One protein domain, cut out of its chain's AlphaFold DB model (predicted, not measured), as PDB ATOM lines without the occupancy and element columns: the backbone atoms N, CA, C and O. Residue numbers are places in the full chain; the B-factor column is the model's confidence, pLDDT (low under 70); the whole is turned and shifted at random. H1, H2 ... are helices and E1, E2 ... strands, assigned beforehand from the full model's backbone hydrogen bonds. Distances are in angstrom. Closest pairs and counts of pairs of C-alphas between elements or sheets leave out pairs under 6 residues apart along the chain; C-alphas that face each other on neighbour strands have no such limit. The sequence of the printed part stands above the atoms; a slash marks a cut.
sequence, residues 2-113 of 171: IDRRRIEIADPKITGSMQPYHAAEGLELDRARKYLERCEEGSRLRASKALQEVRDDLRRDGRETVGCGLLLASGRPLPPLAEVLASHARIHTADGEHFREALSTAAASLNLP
ATOM      1  N   ILE A   2      -6.614  52.610  -5.485       85.25
ATOM      2  CA  ILE A   2      -6.977  51.818  -6.663       85.25
ATOM      3  C   ILE A   2      -6.081  50.589  -6.666       85.25
ATOM      4  O   ILE A   2      -4.860  50.734  -6.647       85.25
ATOM      5  N   ASP A   3      -6.696  49.412  -6.697       88.62
ATOM      6  CA  ASP A   3      -6.020  48.185  -7.094       88.62
ATOM      7  C   ASP A   3      -6.030  48.098  -8.624       88.62
ATOM      8  O   ASP A   3      -7.046  48.373  -9.270       88.62
ATOM      9  N   ARG A   4      -4.882  47.769  -9.216       90.19
ATOM     10  CA  ARG A   4      -4.734  47.637 -10.663       90.19
ATOM     11  C   ARG A   4      -3.944  46.379 -10.964       90.19
ATOM     12  O   ARG A   4      -2.751  46.311 -10.675       90.19
ATOM     13  N   ARG A   5      -4.590  45.429 -11.632       90.31
ATOM     14  CA  ARG A   5      -3.982  44.165 -12.049       90.31
ATOM     15  C   ARG A   5      -4.462  43.748 -13.433       90.31
ATOM     16  O   ARG A   5      -5.549  44.122 -13.867       90.31
ATOM     17  N   ARG A   6      -3.628  42.979 -14.130       91.50
ATOM     18  CA  ARG A   6      -3.990  42.297 -15.376       91.50
ATOM     19  C   ARG A   6      -4.483  40.900 -15.020       91.50
ATOM     20  O   ARG A   6      -3.810  40.199 -14.273       91.50
ATOM     21  N   ILE A   7      -5.631  40.513 -15.565       92.50
ATOM     22  CA  ILE A   7      -6.198  39.173 -15.398       92.50
ATOM     23  C   ILE A   7      -6.240  38.479 -16.759       92.50
ATOM     24  O   ILE A   7      -6.707  39.052 -17.739       92.50
ATOM     25  N   GLU A   8      -5.713  37.260 -16.822       94.44
ATOM     26  CA  GLU A   8      -5.755  36.428 -18.026       94.44
ATOM     27  C   GLU A   8      -6.939  35.474 -17.921       94.44
ATOM     28  O   GLU A   8      -6.932  34.533 -17.121       94.44
ATOM     29  N   ILE A   9      -7.975  35.745 -18.712       96.88
ATOM     30  CA  ILE A   9      -9.226  34.984 -18.676       96.88
ATOM     31  C   ILE A   9      -9.429  34.102 -19.905       96.88
ATOM     32  O   ILE A   9     -10.381  33.347 -19.924       96.88
ATOM     33  N   ALA A  10      -8.539  34.108 -20.895       97.19
ATOM     34  CA  ALA A  10      -8.527  33.057 -21.912       97.19
ATOM     35  C   ALA A  10      -7.943  31.755 -21.335       97.19
ATOM     36  O   ALA A  10      -7.028  31.796 -20.506       97.19
ATOM     37  N   ASP A  11      -8.442  30.591 -21.762       96.31
ATOM     38  CA  ASP A  11      -7.895  29.312 -21.304       96.31
ATOM     39  C   ASP A  11      -6.693  28.856 -22.148       96.31
ATOM     40  O   ASP A  11      -6.900  28.385 -23.267       96.31
ATOM     41  N   PRO A  12      -5.444  28.898 -21.638       95.06
ATOM     42  CA  PRO A  12      -4.266  28.426 -22.367       95.06
ATOM     43  C   PRO A  12      -4.318  26.938 -22.739       95.06
ATOM     44  O   PRO A  12      -3.544  26.503 -23.585       95.06
ATOM     45  N   LYS A  13      -5.207  26.143 -22.126       96.38
ATOM     46  CA  LYS A  13      -5.419  24.737 -22.507       96.38
ATOM     47  C   LYS A  13      -6.259  24.576 -23.777       96.38
ATOM     48  O   LYS A  13      -6.317  23.478 -24.325       96.38
ATOM     49  N   ILE A  14      -6.926  25.636 -24.231       97.19
ATOM     50  CA  ILE A  14      -7.738  25.649 -25.445       97.19
ATOM     51  C   ILE A  14      -7.000  26.485 -26.492       97.19
ATOM     52  O   ILE A  14      -6.869  27.700 -26.365       97.19
ATOM     53  N   THR A  15      -6.492  25.830 -27.536       97.25
ATOM     54  CA  THR A  15      -5.821  26.506 -28.653       97.25
ATOM     55  C   THR A  15      -6.746  27.540 -29.287       97.25
ATOM     56  O   THR A  15      -7.864  27.196 -29.645       97.25
ATOM     57  N   GLY A  16      -6.272  28.780 -29.448       97.19
ATOM     58  CA  GLY A  16      -7.052  29.865 -30.053       97.19
ATOM     59  C   GLY A  16      -7.985  30.609 -29.090       97.19
ATOM     60  O   GLY A  16      -8.695  31.513 -29.517       97.19
ATOM     61  N   SER A  17      -7.973  30.292 -27.790       97.25
ATOM     62  CA  SER A  17      -8.884  30.895 -26.801       97.25
ATOM     63  C   SER A  17      -8.681  32.390 -26.553       97.25
ATOM     64  O   SER A  17      -9.561  33.019 -25.978       97.25
ATOM     65  N   MET A  18      -7.550  32.967 -26.977       97.06
ATOM     66  CA  MET A  18      -7.311  34.417 -26.928       97.06
ATOM     67  C   MET A  18      -8.172  35.187 -27.938       97.06
ATOM     68  O   MET A  18      -8.448  36.364 -27.728       97.06
ATOM     69  N   GLN A  19      -8.561  34.535 -29.036       97.56
ATOM     70  CA  GLN A  19      -9.392  35.089 -30.107       97.56
ATOM     71  C   GLN A  19     -10.365  33.995 -30.580       97.56
ATOM     72  O   GLN A  19     -10.194  33.430 -31.666       97.56
ATOM     73  N   PRO A  20     -11.323  33.593 -29.723       97.94
ATOM     74  CA  PRO A  20     -12.124  32.394 -29.936       97.94
ATOM     75  C   PRO A  20     -12.933  32.433 -31.244       97.94
ATOM     76  O   PRO A  20     -13.006  31.424 -31.938       97.94
ATOM     77  N   TYR A  21     -13.477  33.576 -31.653       98.12
ATOM     78  CA  TYR A  21     -14.219  33.679 -32.910       98.12
ATOM     79  C   TYR A  21     -13.304  33.665 -34.138       98.12
ATOM     80  O   TYR A  21     -13.699  33.100 -35.155       98.12
ATOM     81  N   HIS A  22     -12.075  34.190 -34.048       98.38
ATOM     82  CA  HIS A  22     -11.081  34.009 -35.118       98.38
ATOM     83  C   HIS A  22     -10.673  32.542 -35.249       98.38
ATOM     84  O   HIS A  22     -10.599  32.009 -36.346       98.38
ATOM     85  N   ALA A  23     -10.435  31.856 -34.131       97.75
ATOM     86  CA  ALA A  23     -10.084  30.437 -34.149       97.75
ATOM     87  C   ALA A  23     -11.237  29.542 -34.639       97.75
ATOM     88  O   ALA A  23     -10.999  28.435 -35.123       97.75
ATOM     89  N   ALA A  24     -12.479  30.015 -34.511       97.94
ATOM     90  CA  ALA A  24     -13.663  29.362 -35.052       97.94
ATOM     91  C   ALA A  24     -13.931  29.699 -36.532       97.94
ATOM     92  O   ALA A  24     -14.783  29.056 -37.151       97.94
ATOM     93  N   GLU A  25     -13.233  30.683 -37.105       96.94
ATOM     94  CA  GLU A  25     -13.374  31.075 -38.506       96.94
ATOM     95  C   GLU A  25     -13.007  29.898 -39.426       96.94
ATOM     96  O   GLU A  25     -11.966  29.259 -39.279       96.94
ATOM     97  N   GLY A  26     -13.899  29.569 -40.361       92.81
ATOM     98  CA  GLY A  26     -13.724  28.436 -41.277       92.81
ATOM     99  C   GLY A  26     -14.051  27.057 -40.690       92.81
ATOM    100  O   GLY A  26     -13.977  26.064 -41.415       92.81
ATOM    101  N   LEU A  27     -14.447  26.957 -39.415       97.12
ATOM    102  CA  LEU A  27     -15.020  25.721 -38.881       97.12
ATOM    103  C   LEU A  27     -16.475  25.550 -39.335       97.12
ATOM    104  O   LEU A  27     -17.243  26.508 -39.406       97.12
ATOM    105  N   GLU A  28     -16.884  24.297 -39.532       97.69
ATOM    106  CA  GLU A  28     -18.302  23.940 -39.645       97.69
ATOM    107  C   GLU A  28     -19.090  24.440 -38.426       97.69
ATOM    108  O   GLU A  28     -18.613  24.324 -37.292       97.69
ATOM    109  N   LEU A  29     -20.311  24.948 -38.634       97.94
ATOM    110  CA  LEU A  29     -21.068  25.685 -37.606       97.94
ATOM    111  C   LEU A  29     -21.236  24.922 -36.285       97.94
ATOM    112  O   LEU A  29     -21.094  25.509 -35.212       97.94
ATOM    113  N   ASP A  30     -21.488  23.616 -36.337       98.06
ATOM    114  CA  ASP A  30     -21.622  22.795 -35.128       98.06
ATOM    115  C   ASP A  30     -20.292  22.608 -34.388       98.06
ATOM    116  O   ASP A  30     -20.265  22.517 -33.159       98.06
ATOM    117  N   ARG A  31     -19.171  22.560 -35.119       98.38
ATOM    118  CA  ARG A  31     -17.829  22.506 -34.524       98.38
ATOM    119  C   ARG A  31     -17.448  23.856 -33.933       98.38
ATOM    120  O   ARG A  31     -16.941  23.881 -32.814       98.38
ATOM    121  N   ALA A  32     -17.740  24.946 -34.643       98.38
ATOM    122  CA  ALA A  32     -17.558  26.308 -34.157       98.38
ATOM    123  C   ALA A  32     -18.320  26.526 -32.847       98.38
ATOM    124  O   ALA A  32     -17.728  26.950 -31.861       98.38
ATOM    125  N   ARG A  33     -19.602  26.142 -32.796       98.44
ATOM    126  CA  ARG A  33     -20.432  26.242 -31.587       98.44
ATOM    127  C   ARG A  33     -19.814  25.506 -30.399       98.44
ATOM    128  O   ARG A  33     -19.563  26.125 -29.374       98.44
ATOM    129  N   LYS A  34     -19.505  24.214 -30.551       98.50
ATOM    130  CA  LYS A  34     -18.910  23.401 -29.473       98.50
ATOM    131  C   LYS A  34     -17.553  23.937 -29.015       98.50
ATOM    132  O   LYS A  34     -17.198  23.831 -27.845       98.50
ATOM    133  N   TYR A  35     -16.764  24.471 -29.944       98.62
ATOM    134  CA  TYR A  35     -15.492  25.105 -29.622       98.62
ATOM    135  C   TYR A  35     -15.696  26.385 -28.798       98.62
ATOM    136  O   TYR A  35     -15.065  26.536 -27.752       98.62
ATOM    137  N   LEU A  36     -16.609  27.263 -29.224       98.50
ATOM    138  CA  LEU A  36     -16.924  28.509 -28.526       98.50
ATOM    139  C   LEU A  36     -17.506  28.250 -27.133       98.50
ATOM    140  O   LEU A  36     -17.044  28.868 -26.183       98.50
ATOM    141  N   GLU A  37     -18.403  27.274 -26.978       98.25
ATOM    142  CA  GLU A  37     -18.945  26.861 -25.672       98.25
ATOM    143  C   GLU A  37     -17.831  26.472 -24.685       98.25
ATOM    144  O   GLU A  37     -17.825  26.917 -23.536       98.25
ATOM    145  N   ARG A  38     -16.828  25.708 -25.140       98.31
ATOM    146  CA  ARG A  38     -15.660  25.354 -24.314       98.31
ATOM    147  C   ARG A  38     -14.816  26.576 -23.951       98.31
ATOM    148  O   ARG A  38     -14.336  26.675 -22.823       98.31
ATOM    149  N   CYS A  39     -14.615  27.496 -24.895       98.50
ATOM    150  CA  CYS A  39     -13.922  28.759 -24.638       98.50
ATOM    151  C   CYS A  39     -14.687  29.628 -23.633       98.50
ATOM    152  O   CYS A  39     -14.069  30.225 -22.757       98.50
ATOM    153  N   GLU A  40     -16.014  29.703 -23.735       97.88
ATOM    154  CA  GLU A  40     -16.866  30.457 -22.814       97.88
ATOM    155  C   GLU A  40     -16.775  29.893 -21.396       97.88
ATOM    156  O   GLU A  40     -16.564  30.649 -20.448       97.88
ATOM    157  N   GLU A  41     -16.885  28.572 -21.241       97.69
ATOM    158  CA  GLU A  41     -16.766  27.904 -19.944       97.69
ATOM    159  C   GLU A  41     -15.389  28.147 -19.309       97.69
ATOM    160  O   GLU A  41     -15.296  28.576 -18.153       97.69
ATOM    161  N   GLY A  42     -14.316  27.961 -20.088       97.88
ATOM    162  CA  GLY A  42     -12.949  28.236 -19.648       97.88
ATOM    163  C   GLY A  42     -12.756  29.692 -19.218       97.88
ATOM    164  O   GLY A  42     -12.165  29.954 -18.163       97.88
ATOM    165  N   SER A  43     -13.308  30.640 -19.983       98.31
ATOM    166  CA  SER A  43     -13.215  32.062 -19.659       98.31
ATOM    167  C   SER A  43     -14.018  32.453 -18.425       98.31
ATOM    168  O   SER A  43     -13.502  33.173 -17.567       98.31
ATOM    169  N   ARG A  44     -15.247  31.945 -18.276       97.44
ATOM    170  CA  ARG A  44     -16.099  32.190 -17.100       97.44
ATOM    171  C   ARG A  44     -15.451  31.678 -15.815       97.44
ATOM    172  O   ARG A  44     -15.446  32.393 -14.811       97.44
ATOM    173  N   LEU A  45     -14.867  30.478 -15.841       96.94
ATOM    174  CA  LEU A  45     -14.180  29.903 -14.681       96.94
ATOM    175  C   LEU A  45     -13.000  30.780 -14.237       96.94
ATOM    176  O   LEU A  45     -12.846  31.082 -13.052       96.94
ATOM    177  N   ARG A  46     -12.177  31.219 -15.193       97.81
ATOM    178  CA  ARG A  46     -10.998  32.053 -14.920       97.81
ATOM    179  C   ARG A  46     -11.374  33.450 -14.452       97.81
ATOM    180  O   ARG A  46     -10.791  33.927 -13.483       97.81
ATOM    181  N   ALA A  47     -12.368  34.067 -15.087       97.94
ATOM    182  CA  ALA A  47     -12.910  35.351 -14.663       97.94
ATOM    183  C   ALA A  47     -13.461  35.276 -13.231       97.94
ATOM    184  O   ALA A  47     -13.117  36.118 -12.405       97.94
ATOM    185  N   SER A  48     -14.227  34.230 -12.901       97.00
ATOM    186  CA  SER A  48     -14.780  34.032 -11.551       97.00
ATOM    187  C   SER A  48     -13.679  33.899 -10.505       97.00
ATOM    188  O   SER A  48     -13.726  34.568  -9.476       97.00
ATOM    189  N   LYS A  49     -12.643  33.097 -10.789       97.06
ATOM    190  CA  LYS A  49     -11.491  32.950  -9.893       97.06
ATOM    191  C   LYS A  49     -10.753  34.277  -9.692       97.06
ATOM    192  O   LYS A  49     -10.484  34.655  -8.558       97.06
ATOM    193  N   ALA A  50     -10.469  35.000 -10.773       97.00
ATOM    194  CA  ALA A  50      -9.752  36.266 -10.703       97.00
ATOM    195  C   ALA A  50     -10.536  37.341  -9.928       97.00
ATOM    196  O   ALA A  50      -9.966  38.041  -9.093       97.00
ATOM    197  N   LEU A  51     -11.848  37.460 -10.160       96.19
ATOM    198  CA  LEU A  51     -12.697  38.403  -9.427       96.19
ATOM    199  C   LEU A  51     -12.864  38.009  -7.952       96.19
ATOM    200  O   LEU A  51     -12.892  38.886  -7.089       96.19
ATOM    201  N   GLN A  52     -12.926  36.710  -7.647       96.38
ATOM    202  CA  GLN A  52     -12.931  36.210  -6.271       96.38
ATOM    203  C   GLN A  52     -11.645  36.599  -5.532       96.38
ATOM    204  O   GLN A  52     -11.727  37.125  -4.426       96.38
ATOM    205  N   GLU A  53     -10.478  36.399  -6.150       95.94
ATOM    206  CA  GLU A  53      -9.180  36.778  -5.577       95.94
ATOM    207  C   GLU A  53      -9.108  38.286  -5.295       95.94
ATOM    208  O   GLU A  53      -8.749  38.686  -4.189       95.94
ATOM    209  N   VAL A  54      -9.541  39.127  -6.245       94.12
ATOM    210  CA  VAL A  54      -9.636  40.586  -6.045       94.12
ATOM    211  C   VAL A  54     -10.525  40.924  -4.849       94.12
ATOM    212  O   VAL A  54     -10.150  41.736  -4.004       94.12
ATOM    213  N   ARG A  55     -11.709  40.307  -4.762       93.94
ATOM    214  CA  ARG A  55     -12.657  40.549  -3.669       93.94
ATOM    215  C   ARG A  55     -12.086  40.144  -2.313       93.94
ATOM    216  O   ARG A  55     -12.291  40.857  -1.334       93.94
ATOM    217  N   ASP A  56     -11.401  39.010  -2.244       95.06
ATOM    218  CA  ASP A  56     -10.845  38.504  -0.991       95.06
ATOM    219  C   ASP A  56      -9.644  39.327  -0.524       95.06
ATOM    220  O   ASP A  56      -9.522  39.581   0.676       95.06
ATOM    221  N   ASP A  57      -8.808  39.807  -1.449       94.62
ATOM    222  CA  ASP A  57      -7.737  40.758  -1.138       94.62
ATOM    223  C   ASP A  57      -8.310  42.074  -0.593       94.62
ATOM    224  O   ASP A  57      -7.913  42.522   0.481       94.62
ATOM    225  N   LEU A  58      -9.316  42.649  -1.265       92.81
ATOM    226  CA  LEU A  58      -9.978  43.871  -0.798       92.81
ATOM    227  C   LEU A  58     -10.618  43.684   0.584       92.81
ATOM    228  O   LEU A  58     -10.488  44.557   1.442       92.81
ATOM    229  N   ARG A  59     -11.258  42.534   0.833       94.00
ATOM    230  CA  ARG A  59     -11.836  42.212   2.145       94.00
ATOM    231  C   ARG A  59     -10.766  42.091   3.227       94.00
ATOM    232  O   ARG A  59     -10.992  42.555   4.343       94.00
ATOM    233  N   ARG A  60      -9.611  41.492   2.915       95.50
ATOM    234  CA  ARG A  60      -8.469  41.387   3.841       95.50
ATOM    235  C   ARG A  60      -7.948  42.764   4.250       95.50
ATOM    236  O   ARG A  60      -7.584  42.950   5.407       95.50
ATOM    237  N   ASP A  61      -8.021  43.728   3.338       93.00
ATOM    238  CA  ASP A  61      -7.675  45.131   3.579       93.00
ATOM    239  C   ASP A  61      -8.819  45.938   4.230       93.00
ATOM    240  O   ASP A  61      -8.763  47.169   4.303       93.00
ATOM    241  N   GLY A  62      -9.879  45.267   4.699       95.00
ATOM    242  CA  GLY A  62     -11.017  45.891   5.375       95.00
ATOM    243  C   GLY A  62     -11.968  46.637   4.440       95.00
ATOM    244  O   GLY A  62     -12.662  47.552   4.883       95.00
ATOM    245  N   ARG A  63     -11.996  46.292   3.145       92.81
ATOM    246  CA  ARG A  63     -12.875  46.919   2.150       92.81
ATOM    247  C   ARG A  63     -13.975  45.990   1.671       92.81
ATOM    248  O   ARG A  63     -13.773  44.796   1.465       92.81
ATOM    249  N   GLU A  64     -15.129  46.581   1.407       91.62
ATOM    250  CA  GLU A  64     -16.263  45.898   0.801       91.62
ATOM    251  C   GLU A  64     -16.361  46.207  -0.698       91.62
ATOM    252  O   GLU A  64     -16.107  47.325  -1.150       91.62
ATOM    253  N   THR A  65     -16.729  45.195  -1.480       93.38
ATOM    254  CA  THR A  65     -17.019  45.319  -2.909       93.38
ATOM    255  C   THR A  65     -18.516  45.530  -3.112       93.38
ATOM    256  O   THR A  65     -19.291  44.612  -2.854       93.38
ATOM    257  N   VAL A  66     -18.916  46.701  -3.609       94.56
ATOM    258  CA  VAL A  66     -20.338  47.077  -3.757       94.56
ATOM    259  C   VAL A  66     -20.914  46.844  -5.158       94.56
ATOM    260  O   VAL A  66     -22.125  46.859  -5.343       94.56
ATOM    261  N   GLY A  67     -20.065  46.613  -6.160       94.88
ATOM    262  CA  GLY A  67     -20.496  46.367  -7.534       94.88
ATOM    263  C   GLY A  67     -19.334  46.283  -8.517       94.88
ATOM    264  O   GLY A  67     -18.166  46.403  -8.138       94.88
ATOM    265  N   CYS A  68     -19.661  46.075  -9.788       95.50
ATOM    266  CA  CYS A  68     -18.709  45.942 -10.884       95.50
ATOM    267  C   CYS A  68     -19.117  46.850 -12.048       95.50
ATOM    268  O   CYS A  68     -20.202  46.708 -12.604       95.50
ATOM    269  N   GLY A  69     -18.247  47.783 -12.431       95.44
ATOM    270  CA  GLY A  69     -18.456  48.610 -13.615       95.44
ATOM    271  C   GLY A  69     -17.844  47.938 -14.841       95.44
ATOM    272  O   GLY A  69     -16.635  47.707 -14.861       95.44
ATOM    273  N   LEU A  70     -18.641  47.662 -15.876       95.44
ATOM    274  CA  LEU A  70     -18.191  46.969 -17.088       95.44
ATOM    275  C   LEU A  70     -18.338  47.866 -18.321       95.44
ATOM    276  O   LEU A  70     -19.439  48.280 -18.683       95.44
ATOM    277  N   LEU A  71     -17.219  48.151 -18.988       94.81
ATOM    278  CA  LEU A  71     -17.204  48.961 -20.206       94.81
ATOM    279  C   LEU A  71     -17.686  48.160 -21.417       94.81
ATOM    280  O   LEU A  71     -17.075  47.157 -21.797       94.81
ATOM    281  N   LEU A  72     -18.734  48.651 -22.072       91.94
ATOM    282  CA  LEU A  72     -19.275  48.081 -23.301       91.94
ATOM    283  C   LEU A  72     -18.721  48.804 -24.529       91.94
ATOM    284  O   LEU A  72     -18.601  50.030 -24.534       91.94
ATOM    285  N   ALA A  73     -18.437  48.052 -25.595       84.56
ATOM    286  CA  ALA A  73     -18.049  48.638 -26.877       84.56
ATOM    287  C   ALA A  73     -19.257  49.278 -27.583       84.56
ATOM    288  O   ALA A  73     -19.363  50.499 -27.678       84.56
ATOM    289  N   SER A  74     -20.178  48.450 -28.084       75.56
ATOM    290  CA  SER A  74     -21.428  48.899 -28.714       75.56
ATOM    291  C   SER A  74     -22.669  48.552 -27.888       75.56
ATOM    292  O   SER A  74     -23.710  49.167 -28.105       75.56
ATOM    293  N   GLY A  75     -22.569  47.571 -26.980       71.12
ATOM    294  CA  GLY A  75     -23.694  47.049 -26.196       71.12
ATOM    295  C   GLY A  75     -24.798  46.409 -27.044       71.12
ATOM    296  O   GLY A  75     -25.921  46.260 -26.572       71.12
ATOM    297  N   ARG A  76     -24.515  46.089 -28.314       79.12
ATOM    298  CA  ARG A  76     -25.486  45.484 -29.227       79.12
ATOM    299  C   ARG A  76     -25.357  43.963 -29.191       79.12
ATOM    300  O   ARG A  76     -24.225  43.478 -29.209       79.12
ATOM    301  N   PRO A  77     -26.477  43.223 -29.220       84.75
ATOM    302  CA  PRO A  77     -26.426  41.773 -29.304       84.75
ATOM    303  C   PRO A  77     -25.719  41.341 -30.591       84.75
ATOM    304  O   PRO A  77     -25.876  41.968 -31.647       84.75
ATOM    305  N   LEU A  78     -24.941  40.265 -30.497       90.25
ATOM    306  CA  LEU A  78     -24.324  39.656 -31.667       90.25
ATOM    307  C   LEU A  78     -25.404  39.033 -32.570       90.25
ATOM    308  O   LEU A  78     -26.384  38.479 -32.063       90.25
ATOM    309  N   PRO A  79     -25.242  39.098 -33.904       94.12
ATOM    310  CA  PRO A  79     -26.096  38.355 -34.823       94.12
ATOM    311  C   PRO A  79     -25.874  36.834 -34.673       94.12
ATOM    312  O   PRO A  79     -24.967  36.405 -33.952       94.12
ATOM    313  N   PRO A  80     -26.670  35.990 -35.357       96.56
ATOM    314  CA  PRO A  80     -26.464  34.543 -35.362       96.56
ATOM    315  C   PRO A  80     -25.024  34.140 -35.713       96.56
ATOM    316  O   PRO A  80     -24.366  34.789 -36.522       96.56
ATOM    317  N   LEU A  81     -24.540  33.026 -35.156       96.75
ATOM    318  CA  LEU A  81     -23.135  32.607 -35.293       96.75
ATOM    319  C   LEU A  81     -22.647  32.552 -36.751       96.75
ATOM    320  O   LEU A  81     -21.559  33.031 -37.045       96.75
ATOM    321  N   ALA A  82     -23.459  32.026 -37.671       97.19
ATOM    322  CA  ALA A  82     -23.097  31.966 -39.090       97.19
ATOM    323  C   ALA A  82     -22.831  33.358 -39.687       97.19
ATOM    324  O   ALA A  82     -21.889  33.549 -40.449       97.19
ATOM    325  N   GLU A  83     -23.626  34.349 -39.290       97.19
ATOM    326  CA  GLU A  83     -23.466  35.737 -39.704       97.19
ATOM    327  C   GLU A  83     -22.270  36.432 -39.052       97.19
ATOM    328  O   GLU A  83     -21.698  37.344 -39.655       97.19
ATOM    329  N   VAL A  84     -21.924  36.042 -37.822       97.06
ATOM    330  CA  VAL A  84     -20.709  36.507 -37.146       97.06
ATOM    331  C   VAL A  84     -19.487  35.992 -37.894       97.06
ATOM    332  O   VAL A  84     -18.658  36.796 -38.308       97.06
ATOM    333  N   LEU A  85     -19.411  34.678 -38.127       97.31
ATOM    334  CA  LEU A  85     -18.258  34.029 -38.762       97.31
ATOM    335  C   LEU A  85     -18.088  34.398 -40.243       97.31
ATOM    336  O   LEU A  85     -17.000  34.258 -40.784       97.31
ATOM    337  N   ALA A  86     -19.132  34.911 -40.896       96.00
ATOM    338  CA  ALA A  86     -19.057  35.404 -42.270       96.00
ATOM    339  C   ALA A  86     -18.419  36.805 -42.400       96.00
ATOM    340  O   ALA A  86     -18.284  37.313 -43.514       96.00
ATOM    341  N   SER A  87     -18.073  37.480 -41.297       95.81
ATOM    342  CA  SER A  87     -17.545  38.846 -41.334       95.81
ATOM    343  C   SER A  87     -16.443  39.066 -40.308       95.81
ATOM    344  O   SER A  87     -16.692  39.094 -39.105       95.81
ATOM    345  N   HIS A  88     -15.243  39.379 -40.792       94.31
ATOM    346  CA  HIS A  88     -14.088  39.675 -39.944       94.31
ATOM    347  C   HIS A  88     -14.348  40.817 -38.938       94.31
ATOM    348  O   HIS A  88     -13.966  40.752 -37.772       94.31
ATOM    349  N   ALA A  89     -15.102  41.847 -39.344       94.12
ATOM    350  CA  ALA A  89     -15.507  42.930 -38.445       94.12
ATOM    351  C   ALA A  89     -16.440  42.450 -37.313       94.12
ATOM    352  O   ALA A  89     -16.348  42.924 -36.174       94.12
ATOM    353  N   ARG A  90     -17.338  41.498 -37.604       95.44
ATOM    354  CA  ARG A  90     -18.215  40.889 -36.594       95.44
ATOM    355  C   ARG A  90     -17.443  39.924 -35.702       95.44
ATOM    356  O   ARG A  90     -17.690  39.936 -34.504       95.44
ATOM    357  N   ILE A  91     -16.477  39.182 -36.244       96.88
ATOM    358  CA  ILE A  91     -15.554  38.336 -35.476       96.88
ATOM    359  C   ILE A  91     -14.803  39.166 -34.426       96.88
ATOM    360  O   ILE A  91     -14.846  38.830 -33.247       96.88
ATOM    361  N   HIS A  92     -14.201  40.299 -34.809       94.88
ATOM    362  CA  HIS A  92     -13.543  41.197 -33.847       94.88
ATOM    363  C   HIS A  92     -14.485  41.683 -32.741       94.88
ATOM    364  O   HIS A  92     -14.096  41.779 -31.577       94.88
ATOM    365  N   THR A  93     -15.728  42.003 -33.105       94.62
ATOM    366  CA  THR A  93     -16.742  42.427 -32.133       94.62
ATOM    367  C   THR A  93     -17.095  41.280 -31.185       94.62
ATOM    368  O   THR A  93     -17.166  41.489 -29.976       94.62
ATOM    369  N   ALA A  94     -17.260  40.071 -31.721       96.12
ATOM    370  CA  ALA A  94     -17.632  38.882 -30.971       96.12
ATOM    371  C   ALA A  94     -16.537  38.418 -30.003       96.12
ATOM    372  O   ALA A  94     -16.851  38.095 -28.864       96.12
ATOM    373  N   ASP A  95     -15.261  38.489 -30.389       96.75
ATOM    374  CA  ASP A  95     -14.145  38.237 -29.468       96.75
ATOM    375  C   ASP A  95     -14.161  39.191 -28.272       96.75
ATOM    376  O   ASP A  95     -13.953  38.785 -27.130       96.75
ATOM    377  N   GLY A  96     -14.426  40.475 -28.519       94.38
ATOM    378  CA  GLY A  96     -14.550  41.449 -27.444       94.38
ATOM    379  C   GLY A  96     -15.739  41.154 -26.528       94.38
ATOM    380  O   GLY A  96     -15.629  41.312 -25.313       94.38
ATOM    381  N   GLU A  97     -16.876  40.759 -27.099       95.19
ATOM    382  CA  GLU A  97     -18.081  40.435 -26.332       95.19
ATOM    383  C   GLU A  97     -17.912  39.153 -25.511       95.19
ATOM    384  O   GLU A  97     -18.290  39.132 -24.344       95.19
ATOM    385  N   HIS A  98     -17.225  38.141 -26.050       96.31
ATOM    386  CA  HIS A  98     -16.901  36.884 -25.364       96.31
ATOM    387  C   HIS A  98     -16.323  37.113 -23.965       96.31
ATOM    388  O   HIS A  98     -16.761  36.530 -22.973       96.31
ATOM    389  N   PHE A  99     -15.327  37.995 -23.869       96.06
ATOM    390  CA  PHE A  99     -14.656  38.282 -22.606       96.06
ATOM    391  C   PHE A  99     -15.465  39.207 -21.691       96.06
ATOM    392  O   PHE A  99     -15.383  39.066 -20.469       96.06
ATOM    393  N   ARG A 100     -16.273  40.120 -22.248       95.25
ATOM    394  CA  ARG A 100     -17.201  40.949 -21.458       95.25
ATOM    395  C   ARG A 100     -18.288  40.099 -20.819       95.25
ATOM    396  O   ARG A 100     -18.518  40.236 -19.622       95.25
ATOM    397  N   GLU A 101     -18.875  39.177 -21.571       95.12
ATOM    398  CA  GLU A 101     -19.864  38.221 -21.073       95.12
ATOM    399  C   GLU A 101     -19.274  37.304 -19.997       95.12
ATOM    400  O   GLU A 101     -19.902  37.075 -18.960       95.12
ATOM    401  N   ALA A 102     -18.031  36.840 -20.174       96.88
ATOM    402  CA  ALA A 102     -17.333  36.071 -19.146       96.88
ATOM    403  C   ALA A 102     -17.158  36.865 -17.837       96.88
ATOM    404  O   ALA A 102     -17.419  36.325 -16.761       96.88
ATOM    405  N   LEU A 103     -16.763  38.143 -17.915       96.50
ATOM    406  CA  LEU A 103     -16.632  39.030 -16.751       96.50
ATOM    407  C   LEU A 103     -17.984  39.361 -16.110       96.50
ATOM    408  O   LEU A 103     -18.096  39.320 -14.887       96.50
ATOM    409  N   SER A 104     -19.002  39.656 -16.919       95.69
ATOM    410  CA  SER A 104     -20.367  39.943 -16.467       95.69
ATOM    411  C   SER A 104     -20.951  38.751 -15.705       95.69
ATOM    412  O   SER A 104     -21.381  38.881 -14.558       95.69
ATOM    413  N   THR A 105     -20.851  37.554 -16.291       95.69
ATOM    414  CA  THR A 105     -21.302  36.300 -15.671       95.69
ATOM    415  C   THR A 105     -20.544  36.010 -14.374       95.69
ATOM    416  O   THR A 105     -21.142  35.616 -13.375       95.69
ATOM    417  N   ALA A 106     -19.224  36.221 -14.369       96.69
ATOM    418  CA  ALA A 106     -18.387  36.025 -13.190       96.69
ATOM    419  C   ALA A 106     -18.705  37.015 -12.059       96.69
ATOM    420  O   ALA A 106     -18.732  36.635 -10.895       96.69
ATOM    421  N   ALA A 107     -18.973  38.282 -12.369       96.06
ATOM    422  CA  ALA A 107     -19.394  39.255 -11.367       96.06
ATOM    423  C   ALA A 107     -20.773  38.896 -10.785       96.06
ATOM    424  O   ALA A 107     -20.950  38.910  -9.564       96.06
ATOM    425  N   ALA A 108     -21.717  38.481 -11.636       94.25
ATOM    426  CA  ALA A 108     -23.039  38.034 -11.208       94.25
ATOM    427  C   ALA A 108     -22.976  36.798 -10.290       94.25
ATOM    428  O   ALA A 108     -23.658  36.770  -9.267       94.25
ATOM    429  N   SER A 109     -22.113  35.814 -10.581       94.38
ATOM    430  CA  SER A 109     -21.935  34.624  -9.724       94.38
ATOM    431  C   SER A 109     -21.361  34.954  -8.338       94.38
ATOM    432  O   SER A 109     -21.542  34.197  -7.384       94.38
ATOM    433  N   LEU A 110     -20.712  36.114  -8.208       93.31
ATOM    434  CA  LEU A 110     -20.193  36.656  -6.955       93.31
ATOM    435  C   LEU A 110     -21.182  37.596  -6.246       93.31
ATOM    436  O   LEU A 110     -20.808  38.181  -5.229       93.31
ATOM    437  N   ASN A 111     -22.418  37.725  -6.743       93.75
ATOM    438  CA  ASN A 111     -23.424  38.689  -6.286       93.75
ATOM    439  C   ASN A 111     -22.930  40.144  -6.336       93.75
ATOM    440  O   ASN A 111     -23.293  40.954  -5.486       93.75
ATOM    441  N   LEU A 112     -22.086  40.479  -7.314       93.62
ATOM    442  CA  LEU A 112     -21.680  41.855  -7.576       93.62
ATOM    443  C   LEU A 112     -22.599  42.440  -8.652       93.62
ATOM    444  O   LEU A 112     -22.537  41.978  -9.795       93.62
ATOM    445  N   PRO A 113     -23.429  43.452  -8.332       94.25
ATOM    446  CA  PRO A 113     -24.233  44.132  -9.338       94.25
ATOM    447  C   PRO A 113     -23.344  44.668 -10.463       94.25
ATOM    448  O   PRO A 113     -22.392  45.411 -10.210       94.25
TER     449      PRO A 113
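AT A GLANCE: This is residues 2 to 113 of the 171 residues of an uncharacterized protein of Acidobacteria bacterium (UniProt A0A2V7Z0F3). Two long helices, H2 and H4, run the same way and form a wedge at a steep tilt of 43 degrees: they come closest near the end of H4 and spread apart toward their beginnings, where the short helices H1 and H3 sit between them, while H2 runs on beyond the end of H4. The strand E1 runs back along the side of H4 away from H2, and the unnamed stretch of residues 2 to 19 passes along another side of the pair. The printed part has 112 residues with four named helices and one named strand, in the order H1, H2, E1, H3, H4, and its class is mostly helix. It is only just compact, close to loose, with a radius of gyration of the C-alphas of 15.4 A, and its elongated outline spans 50 by 30 by 21 A.

HOW THE PARTS SIT: H2, residues 29 to 60, and H4, residues 88 to 109, are the hubs, each touching three other helices. H2 touches H4 with its residues 40 to 51 alone, the closest C-alphas being those of Ser 48 and Ala 106, 4.4 A apart. Their lines stand at a steep tilt of 43 degrees, and they run the same way. H1, residues 20 to 23, touches H4 at residues 91 to 98 alone; the closest C-alphas are those of Tyr 21 and Ile 91, 5.5 A apart. H1 and H2 only just touch, with 3 pairs of C-alphas within 8 A, the closest being those of Pro 20 and Leu 36 at 6.3 A. H3, residues 81 to 85, and H2 also only just touch, with 3 such pairs; the closest C-alphas, of Leu 29 and Ala 82, are 6.8 A apart. H3 and H4 touch only at the corner by their link, with the closest C-alphas, of Val 84 and Arg 90, 5.1 A apart. E1, residues 68 to 72, pairs with no named strand; its closest C-alpha pair with H4, Cys 68 and Ala 107, is 6.7 A apart. E1 is apart from H1, H2 and H3. Every O i to N i+4 pair is within hydrogen-bond range in H2 and H3, as are 17 of 18 in H4; H1 is too short for such a pair.

IN THESE COORDINATES: H2 has 32 residues and is 46.1 A long, from C-alpha 29 at (-21.068, 25.685, -37.606) to C-alpha 60 at (-8.469, 41.387, 3.841). H4 has 22 residues and is 31.6 A long, ending with C-alpha 109 at (-21.935, 34.624, -9.724). E1 is 12.6 A long, H3 6.2 A and H1 5.1 A.

THE WHOLE: The two C-alphas farthest apart, those of Glu 28 and Gly 62, are 50.6 A apart. The printed part has no cut. The links H1 to H2 and H3 to H4 are tight; H2 to E1 and E1 to H3 are short. The mean pLDDT of the printed part is 95.0, and no printed residue is under 70.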